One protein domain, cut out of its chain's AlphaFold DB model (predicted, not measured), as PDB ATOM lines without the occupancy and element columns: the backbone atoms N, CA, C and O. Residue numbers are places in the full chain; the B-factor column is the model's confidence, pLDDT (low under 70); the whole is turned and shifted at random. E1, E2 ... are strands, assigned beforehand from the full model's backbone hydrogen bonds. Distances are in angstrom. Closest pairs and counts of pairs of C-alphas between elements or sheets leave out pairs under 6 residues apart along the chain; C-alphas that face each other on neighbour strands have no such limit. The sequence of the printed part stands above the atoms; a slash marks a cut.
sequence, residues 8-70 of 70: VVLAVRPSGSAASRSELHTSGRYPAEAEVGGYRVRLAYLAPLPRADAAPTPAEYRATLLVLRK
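AT A GLANCE: This is residues 8 to 70 of the 70 residues of an uncharacterized protein of Acidobacteria bacterium (UniProt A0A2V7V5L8). A strongly twisted sheet of three strands, E3, E4 and E5, has the two-stranded hairpin of E1 and E2 over one face, and together they make a small, wedge-like sandwich whose strands cross. E2 comes close to E3 on one side of the wedge, and the long loop of residues 48 to 61 extends past one end. The printed part has 63 residues with five named strands, in the order E1 E2 E3 E4 E5, and no named helix. Its class is all strand; both sheets, E3 - E4 - E5 and E1 - E2, are antiparallel. The whole is loose, with a radius of gyration of the C-alphas of 13.3 A, and spans 45 by 22 by 16 A.

IN THESE COORDINATES: In the larger sheet, E3 is residues 33 to 36; E4, the longest strand, is residues 39 to 47 and 23.4 A long from first to last C-alpha; E5 is residues 62 to 69 and 22.4 A long, ending with C-alpha 69 at (31.269, -55.789, 156.971). In the other sheet, E1 is residues 8 to 12, 12.6 A long, beginning with C-alpha 8 at (14.363, -60.915, 146.610), and E2 is residues 20 to 25, 16.7 A long.

HOW THE PARTS SIT: E3, E4 and E5 form a meander, each strand the antiparallel neighbour of the one before; E3 and E5 are its edge strands. The hairpin of E3 and E4 has directions 143 degrees apart, with N 34 and O 41 at 2.9 A. The hairpin of E4 and E5 has directions 160 degrees apart, with N 40 and O 68 at 2.8 A and N 62 and O 47 at 2.7 A. The hairpin of E1 and E2 has directions 154 degrees apart, with N 10 and O 22 at 2.8 A. These N and O pairs are within hydrogen-bond range. The two sheets form a sandwich, two sheets face to face, with the facing parts 9.0 A centre to centre, their best planes 42 degrees apart and their strands at 38 degrees. The closest C-alphas of E2 and E3 are those of Leu 24 and Glu 33, 5.8 A apart. Those of E2 and E4 are Leu 24 and Leu 43, 6.2 A. E1 and E4 are near each other, and E2 and E5 are apart.

THE WHOLE: The two C-alphas farthest apart are those of Gly 16 and Asp 53, 45.5 A. The printed part has no cut. The link from E4 to E5, 14 residues, is long, and the link from E3 to E4 is tight. The mean pLDDT of the printed part is 89.3, and residue 52 is under 70.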
ATOM      1  N   VAL A   8      13.508 -59.821 146.148       93.25
ATOM      2  CA  VAL A   8      14.363 -60.915 146.610       93.25
ATOM      3  C   VAL A   8      14.225 -61.024 148.118       93.25
ATOM      4  O   VAL A   8      14.559 -60.094 148.849       93.25
ATOM      5  N   VAL A   9      13.774 -62.182 148.597       94.62
ATOM      6  CA  VAL A   9      13.672 -62.425 150.034       94.62
ATOM      7  C   VAL A   9      14.937 -63.107 150.538       94.62
ATOM      8  O   VAL A   9      15.190 -64.276 150.251       94.62
ATOM      9  N   LEU A  10      15.728 -62.372 151.312       93.12
ATOM     10  CA  LEU A  10      16.977 -62.830 151.896       93.12
ATOM     11  C   LEU A  10      16.727 -63.397 153.297       93.12
ATOM     12  O   LEU A  10      16.166 -62.717 154.153       93.12
ATOM     13  N   ALA A  11      17.185 -64.624 153.546       92.56
ATOM     14  CA  ALA A  11      17.270 -65.196 154.885       92.56
ATOM     15  C   ALA A  11      18.743 -65.359 155.274       92.56
ATOM     16  O   ALA A  11      19.492 -66.060 154.594       92.56
ATOM     17  N   VAL A  12      19.160 -64.728 156.370       89.50
ATOM     18  CA  VAL A  12      20.532 -64.823 156.888       89.50
ATOM     19  C   VAL A  12      20.489 -65.402 158.288       89.50
ATOM     20  O   VAL A  12      19.744 -64.926 159.147       89.50
ATOM     21  N   ARG A  13      21.328 -66.411 158.533       90.12
ATOM     22  CA  ARG A  13      21.491 -67.033 159.845       90.12
ATOM     23  C   ARG A  13      22.936 -66.887 160.324       90.12
ATOM     24  O   ARG A  13      23.779 -67.698 159.942       90.12
ATOM     25  N   PRO A  14      23.238 -65.869 161.146       82.25
ATOM     26  CA  PRO A  14      24.534 -65.772 161.802       82.25
ATOM     27  C   PRO A  14      24.760 -66.969 162.732       82.25
ATOM     28  O   PRO A  14      23.808 -67.514 163.302       82.25
ATOM     29  N   SER A  15      26.019 -67.371 162.907       84.75
ATOM     30  CA  SER A  15      26.362 -68.428 163.864       84.75
ATOM     31  C   SER A  15      25.872 -68.053 165.266       84.75
ATOM     32  O   SER A  15      26.067 -66.925 165.715       84.75
ATOM     33  N   GLY A  16      25.191 -68.982 165.939       83.12
ATOM     34  CA  GLY A  16      24.654 -68.768 167.285       83.12
ATOM     35  C   GLY A  16      23.425 -67.853 167.377       83.12
ATOM     36  O   GLY A  16      23.013 -67.534 168.485       83.12
ATOM     37  N   SER A  17      22.822 -67.434 166.257       81.25
ATOM     38  CA  SER A  17      21.618 -66.583 166.242       81.25
ATOM     39  C   SER A  17      20.468 -67.191 165.434       81.25
ATOM     40  O   SER A  17      20.656 -68.079 164.594       81.25
ATOM     41  N   ALA A  18      19.252 -66.703 165.692       86.19
ATOM     42  CA  ALA A  18      18.088 -67.012 164.870       86.19
ATOM     43  C   ALA A  18      18.258 -66.448 163.450       86.19
ATOM     44  O   ALA A  18      18.965 -65.460 163.234       86.19
ATOM     45  N   ALA A  19      17.608 -67.087 162.475       88.06
ATOM     46  CA  ALA A  19      17.562 -66.549 161.124       88.06
ATOM     47  C   ALA A  19      16.749 -65.248 161.111       88.06
ATOM     48  O   ALA A  19      15.689 -65.163 161.728       88.06
ATOM     49  N   SER A  20      17.240 -64.260 160.376       89.50
ATOM     50  CA  SER A  20      16.518 -63.026 160.075       89.50
ATOM     51  C   SER A  20      16.129 -63.015 158.603       89.50
ATOM     52  O   SER A  20      16.818 -63.617 157.774       89.50
ATOM     53  N   ARG A  21      15.003 -62.368 158.291       94.25
ATOM     54  CA  ARG A  21      14.464 -62.266 156.937       94.25
ATOM     55  C   ARG A  21      14.359 -60.799 156.542       94.25
ATOM     56  O   ARG A  21      13.925 -59.980 157.348       94.25
ATOM     57  N   SER A  22      14.753 -60.483 155.317       93.94
ATOM     58  CA  SER A  22      14.682 -59.132 154.763       93.94
ATOM     59  C   SER A  22      14.281 -59.189 153.297       93.94
ATOM     60  O   SER A  22      14.621 -60.139 152.593       93.94
ATOM     61  N   GLU A  23      13.562 -58.173 152.844       96.06
ATOM     62  CA  GLU A  23      13.188 -58.004 151.443       96.06
ATOM     63  C   GLU A  23      14.142 -57.003 150.796       96.06
ATOM     64  O   GLU A  23      14.455 -55.967 151.381       96.06
ATOM     65  N   LEU A  24      14.649 -57.354 149.616       96.06
ATOM     66  CA  LEU A  24      15.502 -56.503 148.800       96.06
ATOM     67  C   LEU A  24      14.799 -56.260 147.470       96.06
ATOM     68  O   LEU A  24      14.427 -57.208 146.775       96.06
ATOM     69  N   HIS A  25      14.645 -54.992 147.122       94.62
ATOM     70  CA  HIS A  25      13.852 -54.565 145.979       94.62
ATOM     71  C   HIS A  25      14.745 -54.129 144.818       94.62
ATOM     72  O   HIS A  25      15.857 -53.636 145.009       94.62
ATOM     73  N   THR A  26      14.255 -54.330 143.598       90.75
ATOM     74  CA  THR A  26      14.933 -53.869 142.373       90.75
ATOM     75  C   THR A  26      14.473 -52.477 141.963       90.75
ATOM     76  O   THR A  26      15.233 -51.745 141.327       90.75
ATOM     77  N   SER A  27      13.256 -52.084 142.348       88.19
ATOM     78  CA  SER A  27      12.785 -50.718 142.165       88.19
ATOM     79  C   SER A  27      13.477 -49.760 143.138       88.19
ATOM     80  O   SER A  27      13.709 -50.075 144.302       88.19
ATOM     81  N   GLY A  28      13.738 -48.529 142.693       86.31
ATOM     82  CA  GLY A  28      14.264 -47.468 143.563       86.31
ATOM     83  C   GLY A  28      13.257 -46.929 144.587       86.31
ATOM     84  O   GLY A  28      13.568 -45.981 145.302       86.31
ATOM     85  N   ARG A  29      12.039 -47.488 144.639       87.56
ATOM     86  CA  ARG A  29      10.961 -47.062 145.545       87.56
ATOM     87  C   ARG A  29      11.096 -47.671 146.942       87.56
ATOM     88  O   ARG A  29      10.555 -47.116 147.894       87.56
ATOM     89  N   TYR A  30      11.809 -48.789 147.053       91.69
ATOM     90  CA  TYR A  30      11.966 -49.559 148.283       91.69
ATOM     91  C   TYR A  30      13.444 -49.903 148.524       91.69
ATOM     92  O   TYR A  30      14.259 -49.804 147.605       91.69
ATOM     93  N   PRO A  31      13.831 -50.289 149.754       93.94
ATOM     94  CA  PRO A  31      15.220 -50.607 150.058       93.94
ATOM     95  C   PRO A  31      15.773 -51.759 149.206       93.94
ATOM     96  O   PRO A  31      15.239 -52.866 149.183       93.94
ATOM     97  N   ALA A  32      16.908 -51.515 148.553       95.31
ATOM     98  CA  ALA A  32      17.697 -52.549 147.877       95.31
ATOM     99  C   ALA A  32      18.769 -53.168 148.798       95.31
ATOM    100  O   ALA A  32      19.588 -53.975 148.354       95.31
ATOM    101  N   GLU A  33      18.807 -52.776 150.075       96.31
ATOM    102  CA  GLU A  33      19.782 -53.248 151.058       96.31
ATOM    103  C   GLU A  33      19.162 -53.495 152.434       96.31
ATOM    104  O   GLU A  33      18.165 -52.880 152.807       96.31
ATOM    105  N   ALA A  34      19.790 -54.396 153.189       95.06
ATOM    106  CA  ALA A  34      19.420 -54.740 154.554       95.06
ATOM    107  C   ALA A  34      20.658 -54.848 155.451       95.06
ATOM    108  O   ALA A  34      21.757 -55.193 155.002       95.06
ATOM    109  N   GLU A  35      20.470 -54.582 156.742       93.31
ATOM    110  CA  GLU A  35      21.508 -54.716 157.761       93.31
ATOM    111  C   GLU A  35      21.235 -55.944 158.626       93.31
ATOM    112  O   GLU A  35      20.179 -56.050 159.247       93.31
ATOM    113  N   VAL A  36      22.183 -56.883 158.671       88.25
ATOM    114  CA  VAL A  36      22.031 -58.138 159.410       88.25
ATOM    115  C   VAL A  36      23.352 -58.566 160.035       88.25
ATOM    116  O   VAL A  36      24.344 -58.760 159.338       88.25
ATOM    117  N   GLY A  37      23.363 -58.769 161.356       83.31
ATOM    118  CA  GLY A  37      24.483 -59.412 162.057       83.31
ATOM    119  C   GLY A  37      25.838 -58.715 161.874       83.31
ATOM    120  O   GLY A  37      26.852 -59.395 161.754       83.31
ATOM    121  N   GLY A  38      25.855 -57.379 161.800       88.44
ATOM    122  CA  GLY A  38      27.076 -56.593 161.559       88.44
ATOM    123  C   GLY A  38      27.488 -56.482 160.087       88.44
ATOM    124  O   GLY A  38      28.537 -55.918 159.786       88.44
ATOM    125  N   TYR A  39      26.665 -56.979 159.164       91.06
ATOM    126  CA  TYR A  39      26.865 -56.832 157.727       91.06
ATOM    127  C   TYR A  39      25.792 -55.941 157.116       91.06
ATOM    128  O   TYR A  39      24.650 -55.906 157.575       91.06
ATOM    129  N   ARG A  40      26.155 -55.259 156.035       94.69
ATOM    130  CA  ARG A  40      25.213 -54.685 155.077       94.69
ATOM    131  C   ARG A  40      25.200 -55.570 153.839       94.69
ATOM    132  O   ARG A  40      26.251 -55.820 153.250       94.69
ATOM    133  N   VAL A  41      24.019 -56.035 153.453       95.31
ATOM    134  CA  VAL A  41      23.808 -56.846 152.252       95.31
ATOM    135  C   VAL A  41      22.979 -56.038 151.267       95.31
ATOM    136  O   VAL A  41      21.864 -55.641 151.591       95.31
ATOM    137  N   ARG A  42      23.516 -55.797 150.069       96.50
ATOM    138  CA  ARG A  42      22.853 -55.041 149.000       96.50
ATOM    139  C   ARG A  42      22.586 -55.931 147.795       96.50
ATOM    140  O   ARG A  42      23.496 -56.622 147.334       96.50
ATOM    141  N   LEU A  43      21.373 -55.869 147.250       96.75
ATOM    142  CA  LEU A  43      21.055 -56.426 145.941       96.75
ATOM    143  C   LEU A  43      21.720 -55.558 144.870       96.75
ATOM    144  O   LEU A  43      21.332 -54.414 144.642       96.75
ATOM    145  N   ALA A  44      22.775 -56.083 144.252       95.50
ATOM    146  CA  ALA A  44      23.526 -55.362 143.231       95.50
ATOM    147  C   ALA A  44      22.951 -55.591 141.835       95.50
ATOM    148  O   ALA A  44      22.954 -54.679 141.014       95.50
ATOM    149  N   TYR A  45      22.474 -56.809 141.573       93.88
ATOM    150  CA  TYR A  45      21.896 -57.175 140.290       93.88
ATOM    151  C   TYR A  45      20.960 -58.376 140.427       93.88
ATOM    152  O   TYR A  45      21.181 -59.249 141.269       93.88
ATOM    153  N   LEU A  46      19.938 -58.433 139.575       93.06
ATOM    154  CA  LEU A  46      19.030 -59.567 139.442       93.06
ATOM    155  C   LEU A  46      18.883 -59.899 137.955       93.06
ATOM    156  O   LEU A  46      18.520 -59.038 137.156       93.06
ATOM    157  N   ALA A  47      19.182 -61.144 137.588       92.56
ATOM    158  CA  ALA A  47      19.102 -61.635 136.216       92.56
ATOM    159  C   ALA A  47      18.248 -62.906 136.148       92.56
ATOM    160  O   ALA A  47      18.258 -63.651 137.120       92.56
ATOM    161  N   PRO A  48      17.598 -63.216 135.018       89.88
ATOM    162  CA  PRO A  48      17.459 -62.359 133.842       89.88
ATOM    163  C   PRO A  48      16.519 -61.176 134.119       89.88
ATOM    164  O   PRO A  48      15.683 -61.233 135.013       89.88
ATOM    165  N   LEU A  49      16.646 -60.098 133.343       82.38
ATOM    166  CA  LEU A  49      15.642 -59.036 133.371       82.38
ATOM    167  C   LEU A  49      14.332 -59.579 132.772       82.38
ATOM    168  O   LEU A  49      14.398 -60.244 131.730       82.38
ATOM    169  N   PRO A  50      13.163 -59.312 133.384       73.50
ATOM    170  CA  PRO A  50      11.882 -59.723 132.824       73.50
ATOM    171  C   PRO A  50      11.719 -59.188 131.398       73.50
ATOM    172  O   PRO A  50      11.908 -57.994 131.157       73.50
ATOM    173  N   ARG A  51      11.371 -60.063 130.450       70.81
ATOM    174  CA  ARG A  51      11.022 -59.664 129.081       70.81
ATOM    175  C   ARG A  51       9.504 -59.679 128.916       70.81
ATOM    176  O   ARG A  51       8.810 -60.421 129.603       70.81
ATOM    177  N   ALA A  52       8.986 -58.828 128.032       68.69
ATOM    178  CA  ALA A  52       7.541 -58.652 127.846       68.69
ATOM    179  C   ALA A  52       6.841 -59.895 127.262       68.69
ATOM    180  O   ALA A  52       5.640 -60.063 127.437       68.69
ATOM    181  N   ASP A  53       7.593 -60.743 126.568       74.94
ATOM    182  CA  ASP A  53       7.146 -61.939 125.858       74.94
ATOM    183  C   ASP A  53       7.341 -63.237 126.657       74.94
ATOM    184  O   ASP A  53       6.707 -64.245 126.347       74.94
ATOM    185  N   ALA A  54       8.176 -63.220 127.700       72.50
ATOM    186  CA  ALA A  54       8.403 -64.363 128.576       72.50
ATOM    187  C   ALA A  54       8.835 -63.917 129.980       72.50
ATOM    188  O   ALA A  54       9.900 -63.318 130.171       72.50
ATOM    189  N   ALA A  55       8.015 -64.254 130.977       75.75
ATOM    190  CA  ALA A  55       8.354 -64.047 132.377       75.75
ATOM    191  C   ALA A  55       9.295 -65.168 132.859       75.75
ATOM    192  O   ALA A  55       8.933 -66.341 132.740       75.75
ATOM    193  N   PRO A  56      10.467 -64.841 133.432       82.88
ATOM    194  CA  PRO A  56      11.320 -65.835 134.066       82.88
ATOM    195  C   PRO A  56      10.609 -66.442 135.276       82.88
ATOM    196  O   PRO A  56      10.016 -65.731 136.094       82.88
ATOM    197  N   THR A  57      10.695 -67.756 135.420       85.44
ATOM    198  CA  THR A  57      10.283 -68.461 136.629       85.44
ATOM    199  C   THR A  57      11.195 -68.080 137.805       85.44
ATOM    200  O   THR A  57      12.369 -67.750 137.608       85.44
ATOM    201  N   PRO A  58      10.716 -68.178 139.060       84.31
ATOM    202  CA  PRO A  58      11.537 -67.880 140.235       84.31
ATOM    203  C   PRO A  58      12.892 -68.613 140.274       84.31
ATOM    204  O   PRO A  58      13.880 -68.050 140.736       84.31
ATOM    205  N   ALA A  59      12.960 -69.848 139.764       90.06
ATOM    206  CA  ALA A  59      14.169 -70.676 139.777       90.06
ATOM    207  C   ALA A  59      15.234 -70.256 138.743       90.06
ATOM    208  O   ALA A  59      16.416 -70.599 138.876       90.06
ATOM    209  N   GLU A  60      14.838 -69.512 137.713       90.75
ATOM    210  CA  GLU A  60      15.744 -69.004 136.680       90.75
ATOM    211  C   GLU A  60      16.489 -67.753 137.142       90.75
ATOM    212  O   GLU A  60      17.552 -67.433 136.605       90.75
ATOM    213  N   TYR A  61      15.981 -67.079 138.177       91.00
ATOM    214  CA  TYR A  61      16.635 -65.898 138.703       91.00
ATOM    215  C   TYR A  61      17.978 -66.216 139.368       91.00
ATOM    216  O   TYR A  61      18.194 -67.246 140.016       91.00
ATOM    217  N   ARG A  62      18.907 -65.279 139.216       94.38
ATOM    218  CA  ARG A  62      20.208 -65.222 139.870       94.38
ATOM    219  C   ARG A  62      20.367 -63.827 140.452       94.38
ATOM    220  O   ARG A  62      20.384 -62.840 139.718       94.38
ATOM    221  N   ALA A  63      20.469 -63.763 141.776       94.69
ATOM    222  CA  ALA A  63      20.744 -62.532 142.500       94.69
ATOM    223  C   ALA A  63      22.249 -62.409 142.756       94.69
ATOM    224  O   ALA A  63      22.881 -63.330 143.275       94.69
ATOM    225  N   THR A  64      22.819 -61.256 142.424       96.81
ATOM    226  CA  THR A  64      24.169 -60.874 142.834       96.81
ATOM    227  C   THR A  64      24.060 -59.959 144.044       96.81
ATOM    228  O   THR A  64      23.457 -58.886 143.970       96.81
ATOM    229  N   LEU A  65      24.650 -60.385 145.158       96.25
ATOM    230  CA  LEU A  65      24.651 -59.643 146.415       96.25
ATOM    231  C   LEU A  65      26.048 -59.099 146.702       96.25
ATOM    232  O   LEU A  65      27.040 -59.812 146.555       96.25
ATOM    233  N   LEU A  66      26.119 -57.851 147.155       96.81
ATOM    234  CA  LEU A  66      27.325 -57.293 147.758       96.81
ATOM    235  C   LEU A  66      27.180 -57.355 149.274       96.81
ATOM    236  O   LEU A  66      26.202 -56.846 149.821       96.81
ATOM    237  N   VAL A  67      28.158 -57.970 149.935       94.75
ATOM    238  CA  VAL A  67      28.193 -58.112 151.391       94.75
ATOM    239  C   VAL A  67      29.370 -57.320 151.929       94.75
ATOM    240  O   VAL A  67      30.521 -57.589 151.594       94.75
ATOM    241  N   LEU A  68      29.067 -56.331 152.760       95.19
ATOM    242  CA  LEU A  68      30.043 -55.448 153.382       95.19
ATOM    243  C   LEU A  68      29.989 -55.654 154.889       95.19
ATOM    244  O   LEU A  68      28.907 -55.681 155.480       95.19
ATOM    245  N   ARG A  69      31.155 -55.797 155.514       91.81
ATOM    246  CA  ARG A  69      31.269 -55.789 156.971       91.81
ATOM    247  C   ARG A  69      31.234 -54.341 157.461       91.81
ATOM    248  O   ARG A  69      31.878 -53.490 156.850       91.81
ATOM    249  N   LYS A  70      30.468 -54.081 158.520       80.38
ATOM    250  CA  LYS A  70      30.488 -52.802 159.235       80.38
ATOM    251  C   LYS A  70      31.658 -52.707 160.206       80.38
ATOM    252  O   LYS A  70      32.088 -53.767 160.719       80.38
TER     253      LYS A  70